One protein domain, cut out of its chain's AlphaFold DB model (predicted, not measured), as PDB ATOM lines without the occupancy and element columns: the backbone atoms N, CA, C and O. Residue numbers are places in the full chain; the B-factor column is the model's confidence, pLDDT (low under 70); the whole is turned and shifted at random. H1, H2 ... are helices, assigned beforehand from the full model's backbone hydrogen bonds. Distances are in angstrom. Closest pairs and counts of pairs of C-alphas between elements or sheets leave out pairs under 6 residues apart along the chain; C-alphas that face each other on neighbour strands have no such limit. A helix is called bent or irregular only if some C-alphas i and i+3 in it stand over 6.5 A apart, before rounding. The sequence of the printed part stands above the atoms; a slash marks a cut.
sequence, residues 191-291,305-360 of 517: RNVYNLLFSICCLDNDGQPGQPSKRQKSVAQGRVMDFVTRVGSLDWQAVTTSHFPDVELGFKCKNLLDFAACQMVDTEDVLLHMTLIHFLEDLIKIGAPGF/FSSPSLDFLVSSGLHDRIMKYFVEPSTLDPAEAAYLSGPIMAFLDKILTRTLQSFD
ATOM      1  N   ARG A 191     209.822 113.839 126.276       96.62
ATOM      2  CA  ARG A 191     209.770 114.291 124.881       96.62
ATOM      3  C   ARG A 191     209.167 113.238 123.950       96.62
ATOM      4  O   ARG A 191     208.415 113.593 123.046       96.62
ATOM      5  N   ASN A 192     209.511 111.965 124.147       95.56
ATOM      6  CA  ASN A 192     209.088 110.896 123.246       95.56
ATOM      7  C   ASN A 192     207.592 110.621 123.407       95.56
ATOM      8  O   ASN A 192     206.880 110.539 122.411       95.56
ATOM      9  N   VAL A 193     207.120 110.550 124.657       97.00
ATOM     10  CA  VAL A 193     205.708 110.311 124.982       97.00
ATOM     11  C   VAL A 193     204.847 111.507 124.568       97.00
ATOM     12  O   VAL A 193     203.834 111.322 123.898       97.00
ATOM     13  N   TYR A 194     205.269 112.735 124.886       97.62
ATOM     14  CA  TYR A 194     204.537 113.955 124.527       97.62
ATOM     15  C   TYR A 194     204.394 114.107 123.005       97.62
ATOM     16  O   TYR A 194     203.307 114.396 122.509       97.62
ATOM     17  N   ASN A 195     205.454 113.814 122.241       96.88
ATOM     18  CA  ASN A 195     205.439 113.870 120.777       96.88
ATOM     19  C   ASN A 195     204.428 112.898 120.125       96.88
ATOM     20  O   ASN A 195     203.977 113.162 119.006       96.88
ATOM     21  N   LEU A 196     204.020 111.805 120.789       96.44
ATOM     22  CA  LEU A 196     202.987 110.896 120.264       96.44
ATOM     23  C   LEU A 196     201.632 111.593 120.087       96.44
ATOM     24  O   LEU A 196     200.949 111.341 119.095       96.44
ATOM     25  N   LEU A 197     201.277 112.507 121.001       97.06
ATOM     26  CA  LEU A 197     200.005 113.247 120.977       97.06
ATOM     27  C   LEU A 197     199.840 114.080 119.694       97.06
ATOM     28  O   LEU A 197     198.725 114.251 119.205       97.06
ATOM     29  N   PHE A 198     200.958 114.552 119.136       95.81
ATOM     30  CA  PHE A 198     201.003 115.345 117.910       95.81
ATOM     31  C   PHE A 198     201.210 114.465 116.676       95.81
ATOM     32  O   PHE A 198     200.437 114.526 115.723       95.81
ATOM     33  N   SER A 199     202.241 113.613 116.697       93.69
ATOM     34  CA  SER A 199     202.664 112.830 115.528       93.69
ATOM     35  C   SER A 199     201.616 111.822 115.047       93.69
ATOM     36  O   SER A 199     201.430 111.693 113.838       93.69
ATOM     37  N   ILE A 200     200.875 111.173 115.955       93.19
ATOM     38  CA  ILE A 200     199.795 110.237 115.587       93.19
ATOM     39  C   ILE A 200     198.566 110.986 115.037       93.19
ATOM     40  O   ILE A 200     197.839 110.454 114.199       93.19
ATOM     41  N   CYS A 201     198.356 112.236 115.458       93.31
ATOM     42  CA  CYS A 201     197.185 113.047 115.112       93.31
ATOM     43  C   CYS A 201     197.425 114.028 113.949       93.31
ATOM     44  O   CYS A 201     196.510 114.750 113.561       93.31
ATOM     45  N   CYS A 202     198.634 114.081 113.385       88.62
ATOM     46  CA  CYS A 202     199.007 115.020 112.328       88.62
ATOM     47  C   CYS A 202     198.699 114.472 110.921       88.62
ATOM     48  O   CYS A 202     199.182 113.402 110.536       88.62
ATOM     49  N   LEU A 203     197.941 115.234 110.124       84.25
ATOM     50  CA  LEU A 203     197.534 114.866 108.759       84.25
ATOM     51  C   LEU A 203     198.640 115.061 107.700       84.25
ATOM     52  O   LEU A 203     198.593 114.415 106.656       84.25
ATOM     53  N   ASP A 204     199.684 115.858 107.976       76.62
ATOM     54  CA  ASP A 204     200.767 116.166 107.014       76.62
ATOM     55  C   ASP A 204     201.522 114.901 106.520       76.62
ATOM     56  O   ASP A 204     202.126 114.910 105.449       76.62
ATOM     57  N   ASN A 205     201.459 113.789 107.270       68.38
ATOM     58  CA  ASN A 205     202.071 112.492 106.930       68.38
ATOM     59  C   ASN A 205     201.041 111.414 106.518       68.38
ATOM     60  O   ASN A 205     201.206 110.233 106.837       68.38
ATOM     61  N   ASP A 206     199.917 111.790 105.907       63.44
ATOM     62  CA  ASP A 206     198.898 110.836 105.443       63.44
ATOM     63  C   ASP A 206     199.426 109.887 104.352       63.44
ATOM     64  O   ASP A 206     200.055 110.297 103.380       63.44
ATOM     65  N   GLY A 207     199.152 108.586 104.506       56.88
ATOM     66  CA  GLY A 207     199.441 107.568 103.487       56.88
ATOM     67  C   GLY A 207     200.897 107.091 103.385       56.88
ATOM     68  O   GLY A 207     201.195 106.273 102.515       56.88
ATOM     69  N   GLN A 208     201.805 107.539 104.259       68.69
ATOM     70  CA  GLN A 208     203.167 106.993 104.312       68.69
ATOM     71  C   GLN A 208     203.176 105.522 104.794       68.69
ATOM     72  O   GLN A 208     202.366 105.154 105.652       68.69
ATOM     73  N   PRO A 209     204.094 104.662 104.301       65.75
ATOM     74  CA  PRO A 209     204.175 103.268 104.737       65.75
ATOM     75  C   PRO A 209     204.421 103.165 106.248       65.75
ATOM     76  O   PRO A 209     205.402 103.701 106.758       65.75
ATOM     77  N   GLY A 210     203.537 102.464 106.962       68.31
ATOM     78  CA  GLY A 210     203.615 102.300 108.419       68.31
ATOM     79  C   GLY A 210     202.967 103.420 109.245       68.31
ATOM     80  O   GLY A 210     202.957 103.313 110.467       68.31
ATOM     81  N   GLN A 211     202.397 104.456 108.620       74.12
ATOM     82  CA  GLN A 211     201.600 105.481 109.309       74.12
ATOM     83  C   GLN A 211     200.101 105.118 109.328       74.12
ATOM     84  O   GLN A 211     199.626 104.420 108.427       74.12
ATOM     85  N   PRO A 212     199.323 105.586 110.327       79.06
ATOM     86  CA  PRO A 212     197.876 105.389 110.358       79.06
ATOM     87  C   PRO A 212     197.181 106.065 109.164       79.06
ATOM     88  O   PRO A 212     197.590 107.129 108.695       79.06
ATOM     89  N   SER A 213     196.095 105.457 108.684       85.12
ATOM     90  CA  SER A 213     195.243 106.033 107.629       85.12
ATOM     91  C   SER A 213     194.536 107.317 108.090       85.12
ATOM     92  O   SER A 213     194.281 107.465 109.286       85.12
ATOM     93  N   LYS A 214     194.120 108.199 107.156       85.75
ATOM     94  CA  LYS A 214     193.378 109.445 107.477       85.75
ATOM     95  C   LYS A 214     192.230 109.189 108.465       85.75
ATOM     96  O   LYS A 214     192.148 109.846 109.493       85.75
ATOM     97  N   ARG A 215     191.425 108.141 108.236       85.88
ATOM     98  CA  ARG A 215     190.328 107.737 109.139       85.88
ATOM     99  C   ARG A 215     190.801 107.371 110.553       85.88
ATOM    100  O   ARG A 215     190.132 107.722 111.519       85.88
ATOM    101  N   GLN A 216     191.912 106.645 110.692       88.00
ATOM    102  CA  GLN A 216     192.474 106.319 112.010       88.00
ATOM    103  C   GLN A 216     192.993 107.576 112.712       88.00
ATOM    104  O   GLN A 216     192.777 107.719 113.913       88.00
ATOM    105  N   LYS A 217     193.595 108.513 111.968       90.81
ATOM    106  CA  LYS A 217     194.007 109.811 112.512       90.81
ATOM    107  C   LYS A 217     192.813 110.640 112.973       90.81
ATOM    108  O   LYS A 217     192.841 111.093 114.104       90.81
ATOM    109  N   SER A 218     191.728 110.741 112.201       91.31
ATOM    110  CA  SER A 218     190.494 111.422 112.638       91.31
ATOM    111  C   SER A 218     189.927 110.851 113.945       91.31
ATOM    112  O   SER A 218     189.470 111.594 114.810       91.31
ATOM    113  N   VAL A 219     190.012 109.528 114.140       92.19
ATOM    114  CA  VAL A 219     189.633 108.885 115.411       92.19
ATOM    115  C   VAL A 219     190.616 109.234 116.540       92.19
ATOM    116  O   VAL A 219     190.178 109.524 117.651       92.19
ATOM    117  N   ALA A 220     191.927 109.248 116.277       94.62
ATOM    118  CA  ALA A 220     192.940 109.660 117.253       94.62
ATOM    119  C   ALA A 220     192.801 111.143 117.657       94.62
ATOM    120  O   ALA A 220     192.910 111.470 118.835       94.62
ATOM    121  N   GLN A 221     192.474 112.019 116.705       95.44
ATOM    122  CA  GLN A 221     192.212 113.444 116.914       95.44
ATOM    123  C   GLN A 221     191.034 113.666 117.874       95.44
ATOM    124  O   GLN A 221     191.174 114.405 118.846       95.44
ATOM    125  N   GLY A 222     189.914 112.957 117.673       94.81
ATOM    126  CA  GLY A 222     188.789 112.971 118.616       94.81
ATOM    127  C   GLY A 222     189.179 112.482 120.019       94.81
ATOM    128  O   GLY A 222     188.830 113.108 121.015       94.81
ATOM    129  N   ARG A 223     190.000 111.423 120.118       96.75
ATOM    130  CA  ARG A 223     190.531 110.948 121.412       96.75
ATOM    131  C   ARG A 223     191.417 111.997 122.097       96.75
ATOM    132  O   ARG A 223     191.314 112.169 123.309       96.75
ATOM    133  N   VAL A 224     192.264 112.714 121.354       97.69
ATOM    134  CA  VAL A 224     193.093 113.802 121.908       97.69
ATOM    135  C   VAL A 224     192.238 114.983 122.368       97.69
ATOM    136  O   VAL A 224     192.530 115.547 123.418       97.69
ATOM    137  N   MET A 225     191.152 115.317 121.668       97.38
ATOM    138  CA  MET A 225     190.180 116.318 122.129       97.38
ATOM    139  C   MET A 225     189.559 115.938 123.485       97.38
ATOM    140  O   MET A 225     189.626 116.729 124.429       97.38
ATOM    141  N   ASP A 226     189.056 114.707 123.620       95.19
ATOM    142  CA  ASP A 226     188.506 114.174 124.879       95.19
ATOM    143  C   ASP A 226     189.543 114.127 126.016       95.19
ATOM    144  O   ASP A 226     189.222 114.296 127.195       95.19
ATOM    145  N   PHE A 227     190.811 113.881 125.683       97.12
ATOM    146  CA  PHE A 227     191.913 113.938 126.639       97.12
ATOM    147  C   PHE A 227     192.203 115.370 127.086       97.12
ATOM    148  O   PHE A 227     192.313 115.617 128.285       97.12
ATOM    149  N   VAL A 228     192.288 116.320 126.152       96.81
ATOM    150  CA  VAL A 228     192.579 117.729 126.448       96.81
ATOM    151  C   VAL A 228     191.477 118.357 127.304       96.81
ATOM    152  O   VAL A 228     191.802 119.071 128.252       96.81
ATOM    153  N   THR A 229     190.195 118.048 127.069       93.19
ATOM    154  CA  THR A 229     189.103 118.540 127.932       93.19
ATOM    155  C   THR A 229     189.181 117.956 129.343       93.19
ATOM    156  O   THR A 229     189.068 118.697 130.324       93.19
ATOM    157  N   ARG A 230     189.432 116.647 129.484       91.81
ATOM    158  CA  ARG A 230     189.552 115.989 130.800       91.81
ATOM    159  C   ARG A 230     190.788 116.433 131.575       91.81
ATOM    160  O   ARG A 230     190.671 116.736 132.760       91.81
ATOM    161  N   VAL A 231     191.949 116.518 130.927       92.62
ATOM    162  CA  VAL A 231     193.184 117.014 131.551       92.62
ATOM    163  C   VAL A 231     193.050 118.492 131.896       92.62
ATOM    164  O   VAL A 231     193.324 118.846 133.035       92.62
ATOM    165  N   GLY A 232     192.547 119.340 130.994       89.94
ATOM    166  CA  GLY A 232     192.313 120.762 131.279       89.94
ATOM    167  C   GLY A 232     191.295 121.008 132.404       89.94
ATOM    168  O   GLY A 232     191.362 122.026 133.090       89.94
ATOM    169  N   SER A 233     190.390 120.051 132.644       86.62
ATOM    170  CA  SER A 233     189.471 120.034 133.796       86.62
ATOM    171  C   SER A 233     190.120 119.604 135.120       86.62
ATOM    172  O   SER A 233     189.456 119.651 136.153       86.62
ATOM    173  N   LEU A 234     191.377 119.156 135.105       85.19
ATOM    174  CA  LEU A 234     192.125 118.659 136.265       85.19
ATOM    175  C   LEU A 234     193.345 119.548 136.561       85.19
ATOM    176  O   LEU A 234     193.493 120.017 137.689       85.19
ATOM    177  N   ASP A 235     194.138 119.835 135.529       86.94
ATOM    178  CA  ASP A 235     195.205 120.834 135.496       86.94
ATOM    179  C   ASP A 235     195.177 121.568 134.144       86.94
ATOM    180  O   ASP A 235     195.600 121.046 133.108       86.94
ATOM    181  N   TRP A 236     194.689 122.810 134.151       87.94
ATOM    182  CA  TRP A 236     194.668 123.656 132.955       87.94
ATOM    183  C   TRP A 236     196.076 123.982 132.429       87.94
ATOM    184  O   TRP A 236     196.285 124.048 131.217       87.94
ATOM    185  N   GLN A 237     197.064 124.141 133.317       89.12
ATOM    186  CA  GLN A 237     198.429 124.488 132.919       89.12
ATOM    187  C   GLN A 237     199.098 123.348 132.152       89.12
ATOM    188  O   GLN A 237     199.907 123.622 131.266       89.12
ATOM    189  N   ALA A 238     198.737 122.091 132.420       91.50
ATOM    190  CA  ALA A 238     199.292 120.940 131.712       91.50
ATOM    191  C   ALA A 238     199.014 120.959 130.196       91.50
ATOM    192  O   ALA A 238     199.861 120.498 129.433       91.50
ATOM    193  N   VAL A 239     197.882 121.521 129.746       94.50
ATOM    194  CA  VAL A 239     197.538 121.614 128.310       94.50
ATOM    195  C   VAL A 239     197.898 122.961 127.670       94.50
ATOM    196  O   VAL A 239     198.083 123.015 126.455       94.50
ATOM    197  N   THR A 240     198.030 124.037 128.459       93.25
ATOM    198  CA  THR A 240     198.367 125.385 127.951       93.25
ATOM    199  C   THR A 240     199.832 125.790 128.087       93.25
ATOM    200  O   THR A 240     200.257 126.757 127.455       93.25
ATOM    201  N   THR A 241     200.619 125.088 128.901       91.19
ATOM    202  CA  THR A 241     202.066 125.321 128.995       91.19
ATOM    203  C   THR A 241     202.773 124.693 127.796       91.19
ATOM    204  O   THR A 241     202.434 123.588 127.379       91.19
ATOM    205  N   SER A 242     203.765 125.397 127.254       95.44
ATOM    206  CA  SER A 242     204.730 124.831 126.309       95.44
ATOM    207  C   SER A 242     205.697 123.926 127.076       95.44
ATOM    208  O   SER A 242     206.410 124.402 127.964       95.44
ATOM    209  N   HIS A 243     205.704 122.627 126.770       94.69
ATOM    210  CA  HIS A 243     206.601 121.652 127.416       94.69
ATOM    211  C   HIS A 243     207.854 121.420 126.577       94.69
ATOM    212  O   HIS A 243     208.960 121.332 127.112       94.69
ATOM    213  N   PHE A 244     207.682 121.361 125.255       97.06
ATOM    214  CA  PHE A 244     208.760 121.157 124.290       97.06
ATOM    215  C   PHE A 244     208.548 122.079 123.081       97.06
ATOM    216  O   PHE A 244     207.960 121.647 122.084       97.06
ATOM    217  N   PRO A 245     209.042 123.334 123.137       95.38
ATOM    218  CA  PRO A 245     208.836 124.319 122.075       95.38
ATOM    219  C   PRO A 245     209.276 123.832 120.691       95.38
ATOM    220  O   PRO A 245     208.686 124.203 119.686       95.38
ATOM    221  N   ASP A 246     210.310 122.994 120.616       94.31
ATOM    222  CA  ASP A 246     210.834 122.470 119.355       94.31
ATOM    223  C   ASP A 246     209.996 121.322 118.767       94.31
ATOM    224  O   ASP A 246     209.994 121.135 117.552       94.31
ATOM    225  N   VAL A 247     209.243 120.596 119.601       95.12
ATOM    226  CA  VAL A 247     208.187 119.676 119.147       95.12
ATOM    227  C   VAL A 247     206.988 120.487 118.656       95.12
ATOM    228  O   VAL A 247     206.541 120.307 117.528       95.12
ATOM    229  N   GLU A 248     206.507 121.426 119.471       96.31
ATOM    230  CA  GLU A 248     205.299 122.226 119.215       96.31
ATOM    231  C   GLU A 248     205.430 123.091 117.945       96.31
ATOM    232  O   GLU A 248     204.560 123.062 117.070       96.31
ATOM    233  N   LEU A 249     206.575 123.758 117.753       94.81
ATOM    234  CA  LEU A 249     206.880 124.495 116.519       94.81
ATOM    235  C   LEU A 249     206.909 123.588 115.278       94.81
ATOM    236  O   LEU A 249     206.519 124.032 114.196       94.81
ATOM    237  N   GLY A 250     207.310 122.320 115.423       93.12
ATOM    238  CA  GLY A 250     207.249 121.319 114.351       93.12
ATOM    239  C   GLY A 250     205.823 121.047 113.856       93.12
ATOM    240  O   GLY A 250     205.629 120.764 112.676       93.12
ATOM    241  N   PHE A 251     204.825 121.225 114.728       94.00
ATOM    242  CA  PHE A 251     203.393 121.112 114.426       94.00
ATOM    243  C   PHE A 251     202.681 122.477 114.352       94.00
ATOM    244  O   PHE A 251     201.454 122.537 114.418       94.00
ATOM    245  N   LYS A 252     203.441 123.572 114.172       94.50
ATOM    246  CA  LYS A 252     202.942 124.951 113.979       94.50
ATOM    247  C   LYS A 252     202.072 125.470 115.144       94.50
ATOM    248  O   LYS A 252     201.262 126.373 114.946       94.50
ATOM    249  N   CYS A 253     202.241 124.923 116.349       94.81
ATOM    250  CA  CYS A 253     201.445 125.246 117.536       94.81
ATOM    251  C   CYS A 253     202.308 125.792 118.688       94.81
ATOM    252  O   CYS A 253     203.538 125.788 118.628       94.81
ATOM    253  N   LYS A 254     201.654 126.292 119.743       94.75
ATOM    254  CA  LYS A 254     202.299 126.858 120.949       94.75
ATOM    255  C   LYS A 254     202.304 125.927 122.166       94.75
ATOM    256  O   LYS A 254     203.015 126.200 123.127       94.75
ATOM    257  N   ASN A 255     201.417 124.934 122.173       95.94
ATOM    258  CA  ASN A 255     201.173 123.957 123.238       95.94
ATOM    259  C   ASN A 255     200.145 122.920 122.733       95.94
ATOM    260  O   ASN A 255     199.627 123.031 121.617       95.94
ATOM    261  N   LEU A 256     199.825 121.923 123.561       97.50
ATOM    262  CA  LEU A 256     198.871 120.863 123.219       97.50
ATOM    263  C   LEU A 256     197.438 121.378 122.966       97.50
ATOM    264  O   LEU A 256     196.768 120.869 122.067       97.50
ATOM    265  N   LEU A 257     196.962 122.379 123.717       97.06
ATOM    266  CA  LEU A 257     195.625 122.953 123.515       97.06
ATOM    267  C   LEU A 257     195.514 123.683 122.165       97.06
ATOM    268  O   LEU A 257     194.561 123.466 121.424       97.06
ATOM    269  N   ASP A 258     196.502 124.512 121.833       96.75
ATOM    270  CA  ASP A 258     196.600 125.250 120.569       96.75
ATOM    271  C   ASP A 258     196.744 124.295 119.374       96.75
ATOM    272  O   ASP A 258     196.134 124.511 118.330       96.75
ATOM    273  N   PHE A 259     197.456 123.175 119.539       97.19
ATOM    274  CA  PHE A 259     197.441 122.101 118.546       97.19
ATOM    275  C   PHE A 259     196.029 121.543 118.347       97.19
ATOM    276  O   PHE A 259     195.499 121.625 117.238       97.19
ATOM    277  N   ALA A 260     195.404 121.028 119.410       97.12
ATOM    278  CA  ALA A 260     194.111 120.352 119.327       97.12
ATOM    279  C   ALA A 260     192.976 121.263 118.817       97.12
ATOM    280  O   ALA A 260     192.099 120.795 118.093       97.12
ATOM    281  N   ALA A 261     193.005 122.550 119.172       95.62
ATOM    282  CA  ALA A 261     191.964 123.519 118.833       95.62
ATOM    283  C   ALA A 261     192.193 124.265 117.505       95.62
ATOM    284  O   ALA A 261     191.218 124.614 116.840       95.62
ATOM    285  N   CYS A 262     193.451 124.533 117.123       94.12
ATOM    286  CA  CYS A 262     193.772 125.437 116.009       94.12
ATOM    287  C   CYS A 262     194.465 124.755 114.816       94.12
ATOM    288  O   CYS A 262     194.282 125.217 113.693       94.12
ATOM    289  N   GLN A 263     195.280 123.712 115.038       94.12
ATOM    290  CA  GLN A 263     196.191 123.160 114.011       94.12
ATOM    291  C   GLN A 263     195.908 121.701 113.622       94.12
ATOM    292  O   GLN A 263     196.291 121.260 112.542       94.12
ATOM    293  N   MET A 264     195.279 120.925 114.507       93.94
ATOM    294  CA  MET A 264     195.127 119.475 114.357       93.94
ATOM    295  C   MET A 264     194.053 119.074 113.331       93.94
ATOM    296  O   MET A 264     194.168 118.014 112.716       93.94
ATOM    297  N   VAL A 265     193.007 119.888 113.162       91.38
ATOM    298  CA  VAL A 265     191.800 119.532 112.399       91.38
ATOM    299  C   VAL A 265     191.742 120.206 111.032       91.38
ATOM    300  O   VAL A 265     191.768 121.429 110.914       91.38
ATOM    301  N   ASP A 266     191.551 119.372 110.012       87.25
ATOM    302  CA  ASP A 266     191.090 119.748 108.678       87.25
ATOM    303  C   ASP A 266     189.579 120.043 108.730       87.25
ATOM    304  O   ASP A 266     188.770 119.126 108.876       87.25
ATOM    305  N   THR A 267     189.192 121.323 108.675       87.12
ATOM    306  CA  THR A 267     187.778 121.733 108.790       87.12
ATOM    307  C   THR A 267     186.957 121.555 107.511       87.12
ATOM    308  O   THR A 267     185.751 121.787 107.560       87.12
ATOM    309  N   GLU A 268     187.577 121.117 106.410       84.88
ATOM    310  CA  GLU A 268     186.873 120.694 105.188       84.88
ATOM    311  C   GLU A 268     186.220 119.304 105.371       84.88
ATOM    312  O   GLU A 268     185.303 118.925 104.643       84.88
ATOM    313  N   ASP A 269     186.662 118.519 106.365       86.81
ATOM    314  CA  ASP A 269     185.930 117.335 106.819       86.81
ATOM    315  C   ASP A 269     184.827 117.769 107.796       86.81
ATOM    316  O   ASP A 269     185.065 118.019 108.979       86.81
ATOM    317  N   VAL A 270     183.593 117.844 107.292       86.81
ATOM    318  CA  VAL A 270     182.399 118.291 108.034       86.81
ATOM    319  C   VAL A 270     182.197 117.534 109.353       86.81
ATOM    320  O   VAL A 270     181.773 118.124 110.349       86.81
ATOM    321  N   LEU A 271     182.515 116.234 109.400       86.69
ATOM    322  CA  LEU A 271     182.357 115.427 110.613       86.69
ATOM    323  C   LEU A 271     183.430 115.782 111.652       86.69
ATOM    324  O   LEU A 271     183.146 115.861 112.851       86.69
ATOM    325  N   LEU A 272     184.657 116.032 111.199       87.31
ATOM    326  CA  LEU A 272     185.754 116.472 112.056       87.31
ATOM    327  C   LEU A 272     185.570 117.928 112.525       87.31
ATOM    328  O   LEU A 272     185.839 118.233 113.684       87.31
ATOM    329  N   HIS A 273     185.018 118.801 111.680       90.25
ATOM    330  CA  HIS A 273     184.627 120.173 112.022       90.25
ATOM    331  C   HIS A 273     183.492 120.194 113.064       90.25
ATOM    332  O   HIS A 273     183.559 120.948 114.035       90.25
ATOM    333  N   MET A 274     182.499 119.305 112.940       88.06
ATOM    334  CA  MET A 274     181.475 119.087 113.972       88.06
ATOM    335  C   MET A 274     182.099 118.621 115.299       88.06
ATOM    336  O   MET A 274     181.740 119.119 116.365       88.06
ATOM    337  N   THR A 275     183.062 117.695 115.233       90.31
ATOM    338  CA  THR A 275     183.778 117.173 116.412       90.31
ATOM    339  C   THR A 275     184.590 118.278 117.095       90.31
ATOM    340  O   THR A 275     184.532 118.410 118.316       90.31
ATOM    341  N   LEU A 276     185.259 119.135 116.314       94.75
ATOM    342  CA  LEU A 276     185.944 120.328 116.807       94.75
ATOM    343  C   LEU A 276     184.972 121.266 117.539       94.75
ATOM    344  O   LEU A 276     185.272 121.684 118.649       94.75
ATOM    345  N   ILE A 277     183.792 121.566 116.986       90.31
ATOM    346  CA  ILE A 277     182.828 122.464 117.649       90.31
ATOM    347  C   ILE A 277     182.327 121.876 118.982       90.31
ATOM    348  O   ILE A 277     182.264 122.609 119.968       90.31
ATOM    349  N   HIS A 278     182.055 120.567 119.061       89.62
ATOM    350  CA  HIS A 278     181.715 119.909 120.332       89.62
ATOM    351  C   HIS A 278     182.866 119.971 121.351       89.62
ATOM    352  O   HIS A 278     182.639 120.285 122.518       89.62
ATOM    353  N   PHE A 279     184.109 119.755 120.917       95.25
ATOM    354  CA  PHE A 279     185.292 119.920 121.765       95.25
ATOM    355  C   PHE A 279     185.419 121.351 122.311       95.25
ATOM    356  O   PHE A 279     185.671 121.539 123.501       95.25
ATOM    357  N   LEU A 280     185.191 122.369 121.475       93.06
ATOM    358  CA  LEU A 280     185.220 123.770 121.901       93.06
ATOM    359  C   LEU A 280     184.034 124.109 122.836       93.06
ATOM    360  O   LEU A 280     184.199 124.922 123.747       93.06
ATOM    361  N   GLU A 281     182.872 123.457 122.688       86.50
ATOM    362  CA  GLU A 281     181.760 123.533 123.655       86.50
ATOM    363  C   GLU A 281     182.161 122.942 125.019       86.50
ATOM    364  O   GLU A 281     181.895 123.542 126.064       86.50
ATOM    365  N   ASP A 282     182.825 121.785 125.026       89.69
ATOM    366  CA  ASP A 282     183.302 121.139 126.251       89.69
ATOM    367  C   ASP A 282     184.421 121.931 126.939       89.69
ATOM    368  O   ASP A 282     184.418 122.045 128.166       89.69
ATOM    369  N   LEU A 283     185.311 122.573 126.176       88.81
ATOM    370  CA  LEU A 283     186.286 123.524 126.714       88.81
ATOM    371  C   LEU A 283     185.604 124.669 127.491       88.81
ATOM    372  O   LEU A 283     186.004 124.959 128.620       88.81
ATOM    373  N   ILE A 284     184.521 125.270 126.972       82.50
ATOM    374  CA  ILE A 284     183.786 126.344 127.680       82.50
ATOM    375  C   ILE A 284     183.266 125.883 129.047       82.50
ATOM    376  O   ILE A 284     183.116 126.710 129.950       82.50
ATOM    377  N   LYS A 285     182.998 124.589 129.249       80.31
ATOM    378  CA  LYS A 285     182.510 124.053 130.534       80.31
ATOM    379  C   LYS A 285     183.609 124.066 131.606       80.31
ATOM    380  O   LYS A 285     183.297 124.128 132.796       80.31
ATOM    381  N   ILE A 286     184.884 124.117 131.220       78.88
ATOM    382  CA  ILE A 286     186.033 124.037 132.128       78.88
ATOM    383  C   ILE A 286     186.098 125.252 133.071       78.88
ATOM    384  O   ILE A 286     186.110 126.417 132.670       78.88
ATOM    385  N   GLY A 287     186.131 124.972 134.377       63.12
ATOM    386  CA  GLY A 287     186.302 125.971 135.444       63.12
ATOM    387  C   GLY A 287     187.745 126.450 135.647       63.12
ATOM    388  O   GLY A 287     187.956 127.409 136.378       63.12
ATOM    389  N   ALA A 288     188.713 125.784 135.010       53.56
ATOM    390  CA  ALA A 288     190.159 125.901 135.231       53.56
ATOM    391  C   ALA A 288     190.598 125.710 136.705       53.56
ATOM    392  O   ALA A 288     191.279 126.570 137.273       53.56
ATOM    393  N   PRO A 289     190.238 124.578 137.349       47.44
ATOM    394  CA  PRO A 289     190.820 124.222 138.641       47.44
ATOM    395  C   PRO A 289     192.346 124.071 138.515       47.44
ATOM    396  O   PRO A 289     192.881 123.801 137.441       47.44
ATOM    397  N   GLY A 290     193.060 124.304 139.618       38.69
ATOM    398  CA  GLY A 290     194.527 124.375 139.624       38.69
ATOM    399  C   GLY A 290     195.084 125.773 139.330       38.69
ATOM    400  O   GLY A 290     196.205 126.074 139.741       38.69
ATOM    401  N   PHE A 291     194.289 126.685 138.751       40.06
ATOM    402  CA  PHE A 291     194.627 128.108 138.724       40.06
ATOM    403  C   PHE A 291     194.475 128.693 140.137       40.06
ATOM    404  O   PHE A 291     193.439 129.249 140.502       40.06
ATOM    405  N   PHE A 305     184.115 136.959 135.376       45.44
ATOM    406  CA  PHE A 305     183.382 136.300 134.296       45.44
ATOM    407  C   PHE A 305     184.259 135.560 133.270       45.44
ATOM    408  O   PHE A 305     183.707 134.789 132.484       45.44
ATOM    409  N   SER A 306     185.584 135.761 133.245       52.75
ATOM    410  CA  SER A 306     186.445 135.023 132.311       52.75
ATOM    411  C   SER A 306     187.002 133.750 132.936       52.75
ATOM    412  O   SER A 306     187.454 133.742 134.081       52.75
ATOM    413  N   SER A 307     186.988 132.663 132.165       69.44
ATOM    414  CA  SER A 307     187.793 131.480 132.459       69.44
ATOM    415  C   SER A 307     189.009 131.451 131.534       69.44
ATOM    416  O   SER A 307     188.899 131.887 130.388       69.44
ATOM    417  N   PRO A 308     190.133 130.847 131.955       74.44
ATOM    418  CA  PRO A 308     191.281 130.606 131.080       74.44
ATOM    419  C   PRO A 308     190.930 129.911 129.753       74.44
ATOM    420  O   PRO A 308     191.594 130.142 128.745       74.44
ATOM    421  N   SER A 309     189.856 129.110 129.721       83.19
ATOM    422  CA  SER A 309     189.340 128.537 128.476       83.19
ATOM    423  C   SER A 309     188.599 129.544 127.594       83.19
ATOM    424  O   SER A 309     188.721 129.464 126.377       83.19
ATOM    425  N   LEU A 310     187.826 130.473 128.164       79.50
ATOM    426  CA  LEU A 310     187.174 131.529 127.387       79.50
ATOM    427  C   LEU A 310     188.212 132.536 126.867       79.50
ATOM    428  O   LEU A 310     188.182 132.871 125.686       79.50
ATOM    429  N   ASP A 311     189.180 132.925 127.705       80.94
ATOM    430  CA  ASP A 311     190.331 133.746 127.302       80.94
ATOM    431  C   ASP A 311     191.096 133.097 126.134       80.94
ATOM    432  O   ASP A 311     191.460 133.778 125.172       80.94
ATOM    433  N   PHE A 312     191.303 131.774 126.166       87.25
ATOM    434  CA  PHE A 312     191.903 131.031 125.056       87.25
ATOM    435  C   PHE A 312     191.051 131.093 123.776       87.25
ATOM    436  O   PHE A 312     191.577 131.416 122.712       87.25
ATOM    437  N   LEU A 313     189.741 130.833 123.855       86.44
ATOM    438  CA  LEU A 313     188.844 130.841 122.688       86.44
ATOM    439  C   LEU A 313     188.718 132.225 122.033       86.44
ATOM    440  O   LEU A 313     188.592 132.314 120.811       86.44
ATOM    441  N   VAL A 314     188.779 133.297 122.826       82.44
ATOM    442  CA  VAL A 314     188.789 134.680 122.326       82.44
ATOM    443  C   VAL A 314     190.154 135.025 121.723       82.44
ATOM    444  O   VAL A 314     190.224 135.463 120.578       82.44
ATOM    445  N   SER A 315     191.258 134.775 122.436       84.31
ATOM    446  CA  SER A 315     192.611 135.132 121.966       84.31
ATOM    447  C   SER A 315     193.118 134.307 120.773       84.31
ATOM    448  O   SER A 315     194.009 134.759 120.054       84.31
ATOM    449  N   SER A 316     192.543 133.125 120.533       87.88
ATOM    450  CA  SER A 316     192.764 132.310 119.326       87.88
ATOM    451  C   SER A 316     191.859 132.690 118.146       87.88
ATOM    452  O   SER A 316     192.064 132.191 117.041       87.88
ATOM    453  N   GLY A 317     190.853 133.550 118.349       86.19
ATOM    454  CA  GLY A 317     189.850 133.901 117.336       86.19
ATOM    455  C   GLY A 317     188.827 132.795 117.034       86.19
ATOM    456  O   GLY A 317     187.978 132.970 116.160       86.19
ATOM    457  N   LEU A 318     188.864 131.662 117.750       87.81
ATOM    458  CA  LEU A 318     187.926 130.547 117.567       87.81
ATOM    459  C   LEU A 318     186.490 130.931 117.948       87.81
ATOM    460  O   LEU A 318     185.546 130.528 117.267       87.81
ATOM    461  N   HIS A 319     186.332 131.753 118.989       82.19
ATOM    462  CA  HIS A 319     185.054 132.358 119.368       82.19
ATOM    463  C   HIS A 319     184.420 133.117 118.189       82.19
ATOM    464  O   HIS A 319     183.287 132.838 117.794       82.19
ATOM    465  N   ASP A 320     185.182 134.034 117.590       77.00
ATOM    466  CA  ASP A 320     184.701 134.905 116.515       77.00
ATOM    467  C   ASP A 320     184.455 134.116 115.224       77.00
ATOM    468  O   ASP A 320     183.491 134.389 114.509       77.00
ATOM    469  N   ARG A 321     185.263 133.079 114.959       84.25
ATOM    470  CA  ARG A 321     185.055 132.134 113.851       84.25
ATOM    471  C   ARG A 321     183.697 131.428 113.953       84.25
ATOM    472  O   ARG A 321     182.960 131.412 112.972       84.25
ATOM    473  N   ILE A 322     183.344 130.887 115.122       79.06
ATOM    474  CA  ILE A 322     182.053 130.202 115.317       79.06
ATOM    475  C   ILE A 322     180.888 131.200 115.304       79.06
ATOM    476  O   ILE A 322     179.856 130.932 114.688       79.06
ATOM    477  N   MET A 323     181.060 132.381 115.909       70.19
ATOM    478  CA  MET A 323     180.066 133.456 115.837       70.19
ATOM    479  C   MET A 323     179.793 133.873 114.384       70.19
ATOM    480  O   MET A 323     178.639 134.074 114.006       70.19
ATOM    481  N   LYS A 324     180.832 133.940 113.540       71.62
ATOM    482  CA  LYS A 324     180.691 134.268 112.119       71.62
ATOM    483  C   LYS A 324     179.827 133.255 111.368       71.62
ATOM    484  O   LYS A 324     178.977 133.678 110.595       71.62
ATOM    485  N   TYR A 325     179.967 131.954 111.629       73.06
ATOM    486  CA  TYR A 325     179.103 130.938 111.008       73.06
ATOM    487  C   TYR A 325     177.615 131.122 111.353       73.06
ATOM    488  O   TYR A 325     176.748 130.822 110.535       73.06
ATOM    489  N   PHE A 326     177.308 131.622 112.555       61.41
ATOM    490  CA  PHE A 326     175.936 131.916 112.974       61.41
ATOM    491  C   PHE A 326     175.388 133.213 112.355       61.41
ATOM    492  O   PHE A 326     174.239 133.248 111.916       61.41
ATOM    493  N   VAL A 327     176.198 134.277 112.313       56.53
ATOM    494  CA  VAL A 327     175.792 135.599 111.794       56.53
ATOM    495  C   VAL A 327     175.761 135.635 110.261       56.53
ATOM    496  O   VAL A 327     174.877 136.259 109.677       56.53
ATOM    497  N   GLU A 328     176.684 134.932 109.605       69.12
ATOM    498  CA  GLU A 328     176.820 134.838 108.149       69.12
ATOM    499  C   GLU A 328     176.779 133.362 107.684       69.12
ATOM    500  O   GLU A 328     177.804 132.828 107.251       69.12
ATOM    501  N   PRO A 329     175.618 132.670 107.708       61.00
ATOM    502  CA  PRO A 329     175.532 131.255 107.317       61.00
ATOM    503  C   PRO A 329     175.984 130.954 105.879       61.00
ATOM    504  O   PRO A 329     176.351 129.828 105.574       61.00
ATOM    505  N   SER A 330     176.013 131.966 105.003       68.31
ATOM    506  CA  SER A 330     176.572 131.891 103.644       68.31
ATOM    507  C   SER A 330     178.097 131.707 103.589       68.31
ATOM    508  O   SER A 330     178.658 131.650 102.499       68.31
ATOM    509  N   THR A 331     178.777 131.685 104.739       75.19
ATOM    510  CA  THR A 331     180.205 131.343 104.851       75.19
ATOM    511  C   THR A 331     180.468 129.837 104.869       75.19
ATOM    512  O   THR A 331     181.619 129.439 104.713       75.19
ATOM    513  N   LEU A 332     179.420 129.025 105.036       74.06
ATOM    514  CA  LEU A 332     179.438 127.566 104.950       74.06
ATOM    515  C   LEU A 332     178.681 127.115 103.694       74.06
ATOM    516  O   LEU A 332     177.754 127.801 103.246       74.06
ATOM    517  N   ASP A 333     179.021 125.947 103.145       78.38
ATOM    518  CA  ASP A 333     178.174 125.333 102.116       78.38
ATOM    519  C   ASP A 333     176.800 124.945 102.719       78.38
ATOM    520  O   ASP A 333     176.731 124.562 103.893       78.38
ATOM    521  N   PRO A 334     175.674 125.016 101.975       72.62
ATOM    522  CA  PRO A 334     174.358 124.681 102.517       72.62
ATOM    523  C   PRO A 334     174.238 123.271 103.119       72.62
ATOM    524  O   PRO A 334     173.418 123.075 104.019       72.62
ATOM    525  N   ALA A 335     175.034 122.294 102.664       73.69
ATOM    526  CA  ALA A 335     175.088 120.975 103.286       73.69
ATOM    527  C   ALA A 335     175.793 121.024 104.654       73.69
ATOM    528  O   ALA A 335     175.289 120.466 105.628       73.69
ATOM    529  N   GLU A 336     176.917 121.734 104.754       72.56
ATOM    530  CA  GLU A 336     177.666 121.920 106.004       72.56
ATOM    531  C   GLU A 336     176.852 122.693 107.038       72.56
ATOM    532  O   GLU A 336     176.744 122.267 108.187       72.56
ATOM    533  N   ALA A 337     176.215 123.790 106.621       69.62
ATOM    534  CA  ALA A 337     175.364 124.608 107.477       69.62
ATOM    535  C   ALA A 337     174.249 123.776 108.136       69.62
ATOM    536  O   ALA A 337     173.944 123.973 109.314       69.62
ATOM    537  N   ALA A 338     173.679 122.799 107.418       70.38
ATOM    538  CA  ALA A 338     172.685 121.889 107.976       70.38
ATOM    539  C   ALA A 338     173.259 121.030 109.121       70.38
ATOM    540  O   ALA A 338     172.637 120.952 110.182       70.38
ATOM    541  N   TYR A 339     174.451 120.447 108.949       73.44
ATOM    542  CA  TYR A 339     175.104 119.617 109.973       73.44
ATOM    543  C   TYR A 339     175.663 120.422 111.156       73.44
ATOM    544  O   TYR A 339     175.552 119.982 112.300       73.44
ATOM    545  N   LEU A 340     176.245 121.598 110.906       73.44
ATOM    546  CA  LEU A 340     176.930 122.392 111.932       73.44
ATOM    547  C   LEU A 340     175.988 123.306 112.735       73.44
ATOM    548  O   LEU A 340     176.346 123.718 113.837       73.44
ATOM    549  N   SER A 341     174.775 123.591 112.243       66.50
ATOM    550  CA  SER A 341     173.807 124.491 112.900       66.50
ATOM    551  C   SER A 341     173.516 124.150 114.370       66.50
ATOM    552  O   SER A 341     173.583 125.028 115.230       66.50
ATOM    553  N   GLY A 342     173.228 122.882 114.681       67.38
ATOM    554  CA  GLY A 342     173.000 122.401 116.050       67.38
ATOM    555  C   GLY A 342     174.219 122.589 116.970       67.38
ATOM    556  O   GLY A 342     174.085 123.267 117.991       67.38
ATOM    557  N   PRO A 343     175.401 122.052 116.609       73.94
ATOM    558  CA  PRO A 343     176.660 122.269 117.328       73.94
ATOM    559  C   PRO A 343     176.991 123.749 117.583       73.94
ATOM    560  O   PRO A 343     177.327 124.121 118.705       73.94
ATOM    561  N   ILE A 344     176.844 124.614 116.570       68.31
ATOM    562  CA  ILE A 344     177.081 126.064 116.694       68.31
ATOM    563  C   ILE A 344     176.121 126.676 117.724       68.31
ATOM    564  O   ILE A 344     176.547 127.425 118.603       68.31
ATOM    565  N   MET A 345     174.833 126.327 117.667       63.44
ATOM    566  CA  MET A 345     173.842 126.810 118.631       63.44
ATOM    567  C   MET A 345     174.114 126.317 120.058       63.44
ATOM    568  O   MET A 345     173.918 127.081 121.000       63.44
ATOM    569  N   ALA A 346     174.597 125.083 120.234       65.50
ATOM    570  CA  ALA A 346     174.977 124.548 121.541       65.50
ATOM    571  C   ALA A 346     176.204 125.274 122.127       65.50
ATOM    572  O   ALA A 346     176.184 125.679 123.291       65.50
ATOM    573  N   PHE A 347     177.227 125.536 121.308       71.19
ATOM    574  CA  PHE A 347     178.392 126.347 121.675       71.19
ATOM    575  C   PHE A 347     177.992 127.763 122.130       71.19
ATOM    576  O   PHE A 347     178.393 128.214 123.208       71.19
ATOM    577  N   LEU A 348     177.134 128.439 121.357       63.03
ATOM    578  CA  LEU A 348     176.614 129.766 121.701       63.03
ATOM    579  C   LEU A 348     175.747 129.741 122.971       63.03
ATOM    580  O   LEU A 348     175.886 130.626 123.815       63.03
ATOM    581  N   ASP A 349     174.915 128.711 123.162       60.97
ATOM    582  CA  ASP A 349     174.159 128.491 124.402       60.97
ATOM    583  C   ASP A 349     175.078 128.334 125.622       60.97
ATOM    584  O   ASP A 349     174.754 128.859 126.686       60.97
ATOM    585  N   LYS A 350     176.249 127.689 125.501       66.94
ATOM    586  CA  LYS A 350     177.210 127.608 126.620       66.94
ATOM    587  C   LYS A 350     177.896 128.930 126.916       66.94
ATOM    588  O   LYS A 350     178.045 129.250 128.094       66.94
ATOM    589  N   ILE A 351     178.241 129.732 125.907       63.25
ATOM    590  CA  ILE A 351     178.750 131.096 126.133       63.25
ATOM    591  C   ILE A 351     177.682 131.948 126.829       63.25
ATOM    592  O   ILE A 351     177.954 132.574 127.856       63.25
ATOM    593  N   LEU A 352     176.447 131.936 126.324       56.97
ATOM    594  CA  LEU A 352     175.330 132.676 126.915       56.97
ATOM    595  C   LEU A 352     175.018 132.184 128.331       56.97
ATOM    596  O   LEU A 352     174.944 132.986 129.252       56.97
ATOM    597  N   THR A 353     174.928 130.875 128.555       57.41
ATOM    598  CA  THR A 353     174.702 130.295 129.886       57.41
ATOM    599  C   THR A 353     175.824 130.660 130.854       57.41
ATOM    600  O   THR A 353     175.541 130.990 132.001       57.41
ATOM    601  N   ARG A 354     177.092 130.652 130.421       55.53
ATOM    602  CA  ARG A 354     178.231 130.993 131.286       55.53
ATOM    603  C   ARG A 354     178.306 132.490 131.590       55.53
ATOM    604  O   ARG A 354     178.578 132.857 132.731       55.53
ATOM    605  N   THR A 355     177.989 133.355 130.622       51.53
ATOM    606  CA  THR A 355     177.822 134.791 130.897       51.53
ATOM    607  C   THR A 355     176.640 135.027 131.841       51.53
ATOM    608  O   THR A 355     176.808 135.744 132.819       51.53
ATOM    609  N   LEU A 356     175.501 134.347 131.662       45.44
ATOM    610  CA  LEU A 356     174.336 134.427 132.557       45.44
ATOM    611  C   LEU A 356     174.620 133.895 133.977       45.44
ATOM    612  O   LEU A 356     174.218 134.523 134.953       45.44
ATOM    613  N   GLN A 357     175.377 132.804 134.122       44.31
ATOM    614  CA  GLN A 357     175.812 132.277 135.425       44.31
ATOM    615  C   GLN A 357     176.713 133.253 136.195       44.31
ATOM    616  O   GLN A 357     176.699 133.239 137.424       44.31
ATOM    617  N   SER A 358     177.444 134.144 135.511       40.25
ATOM    618  CA  SER A 358     178.220 135.200 136.182       40.25
ATOM    619  C   SER A 358     177.345 136.230 136.921       40.25
ATOM    620  O   SER A 358     177.844 136.934 137.798       40.25
ATOM    621  N   PHE A 359     176.036 136.268 136.641       37.75
ATOM    622  CA  PHE A 359     175.054 137.073 137.373       37.75
ATOM    623  C   PHE A 359     174.374 136.305 138.534       37.75
ATOM    624  O   PHE A 359     173.702 136.931 139.347       37.75
ATOM    625  N   ASP A 360     174.569 134.985 138.679       35.00
ATOM    626  CA  ASP A 360     173.867 134.123 139.664       35.00
ATOM    627  C   ASP A 360     174.671 133.933 140.984       35.00
ATOM    628  O   ASP A 360     174.542 132.935 141.694       35.00
TER     629      ASP A 360
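What this domain is: This is residues 191 to 291 and 305 to 360 of the 517 residues of an uncharacterized protein of Coccidioides immitis H538.4 (UniProt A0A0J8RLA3). Three long helices, H9, H6 and H2, stand side by side in a row, running the same way, and form one layer. On one side of this row lies a looser second layer of short helices: H8 packs on H9, H7 on H6, and H3 and H5 on H2, while H1 and H4 sit beyond H5 at the H2 end. The printed part has 157 residues with nine named helices, H1 to H9 in chain order, and no named strand; its class is all helix. It is compact, with a radius of gyration of the C-alphas of 16.0 A, yet flat, spanning 51 by 42 by 20 A.

Where its parts are: The longest helix, H9, covers residues 334 to 357, 33.8 A from C-alpha 334 at (174.358, 124.681, 102.517) to C-alpha 357 at (175.812, 132.277, 135.425). It is irregular, with C-alphas 339 and 342 7.0 A apart, and has a kink of 45 degrees near residue 341. H6 is residues 270 to 285, 23.2 A, and H2 residues 214 to 232, 26.4 A. The shorter helices are H8, residues 318 to 327, 14.4 A; H7, 308 to 315; H5, 256 to 263; H3, 236 to 240; H4, 245 to 250; and H1, 191 to 199, with C-alpha 191 at (209.770, 114.291, 124.881).

How they stand to each other: H9 touches H6 at a shallow tilt of 2 degrees, the same way; the closest C-alphas, of Glu 281 and Phe 347, are 4.8 A apart. H6 touches H2 at a shallow tilt of 5 degrees, the same way, closest at Thr 229 and Leu 283, 5.9 A between C-alphas. H2 and H9 are apart. With residues 341 to 348 alone, H9 touches H8 at a steep tilt of 63 degrees, C-alphas of Ile 322 and Ile 344 6.6 A apart. With residues 280 to 284 alone, H6 touches H7, C-alphas of Ile 284 and Ser 309 6.0 A apart. H2 touches H5 with residues 221 to 228 alone, at a steep tilt of 47 degrees, opposite ways, C-alphas of Met 225 and Ala 260 6.3 A apart. H3 touches H5, C-alphas of Val 239 and Leu 256 5.3 A apart. H1 is close to but not clearly touching H4, C-alphas of Asn 195 and Val 247 6.6 A apart. Every O i to N i+4 pair is within hydrogen-bond range in H2, H3, H5, H7 and H8; H6 has 11 of 12, H9 18 of 20, H4 1 of 2, and H1 2 of 5, with 3 of its 6 O i to N i+3 pairs within range.

The domain as a whole: The two C-alphas farthest apart, of Pro 209 and Asp 360, are 55.6 A apart. Residues 292 to 304 are not printed, and C-alphas 291 and 305 stand 14.6 A apart across the cut. The link from H1 to H2, residues 200 to 213, is long. The mean pLDDT of the printed part is 80.9, with 38 residues under 70, among them residues 205 to 210 and 348 to 360.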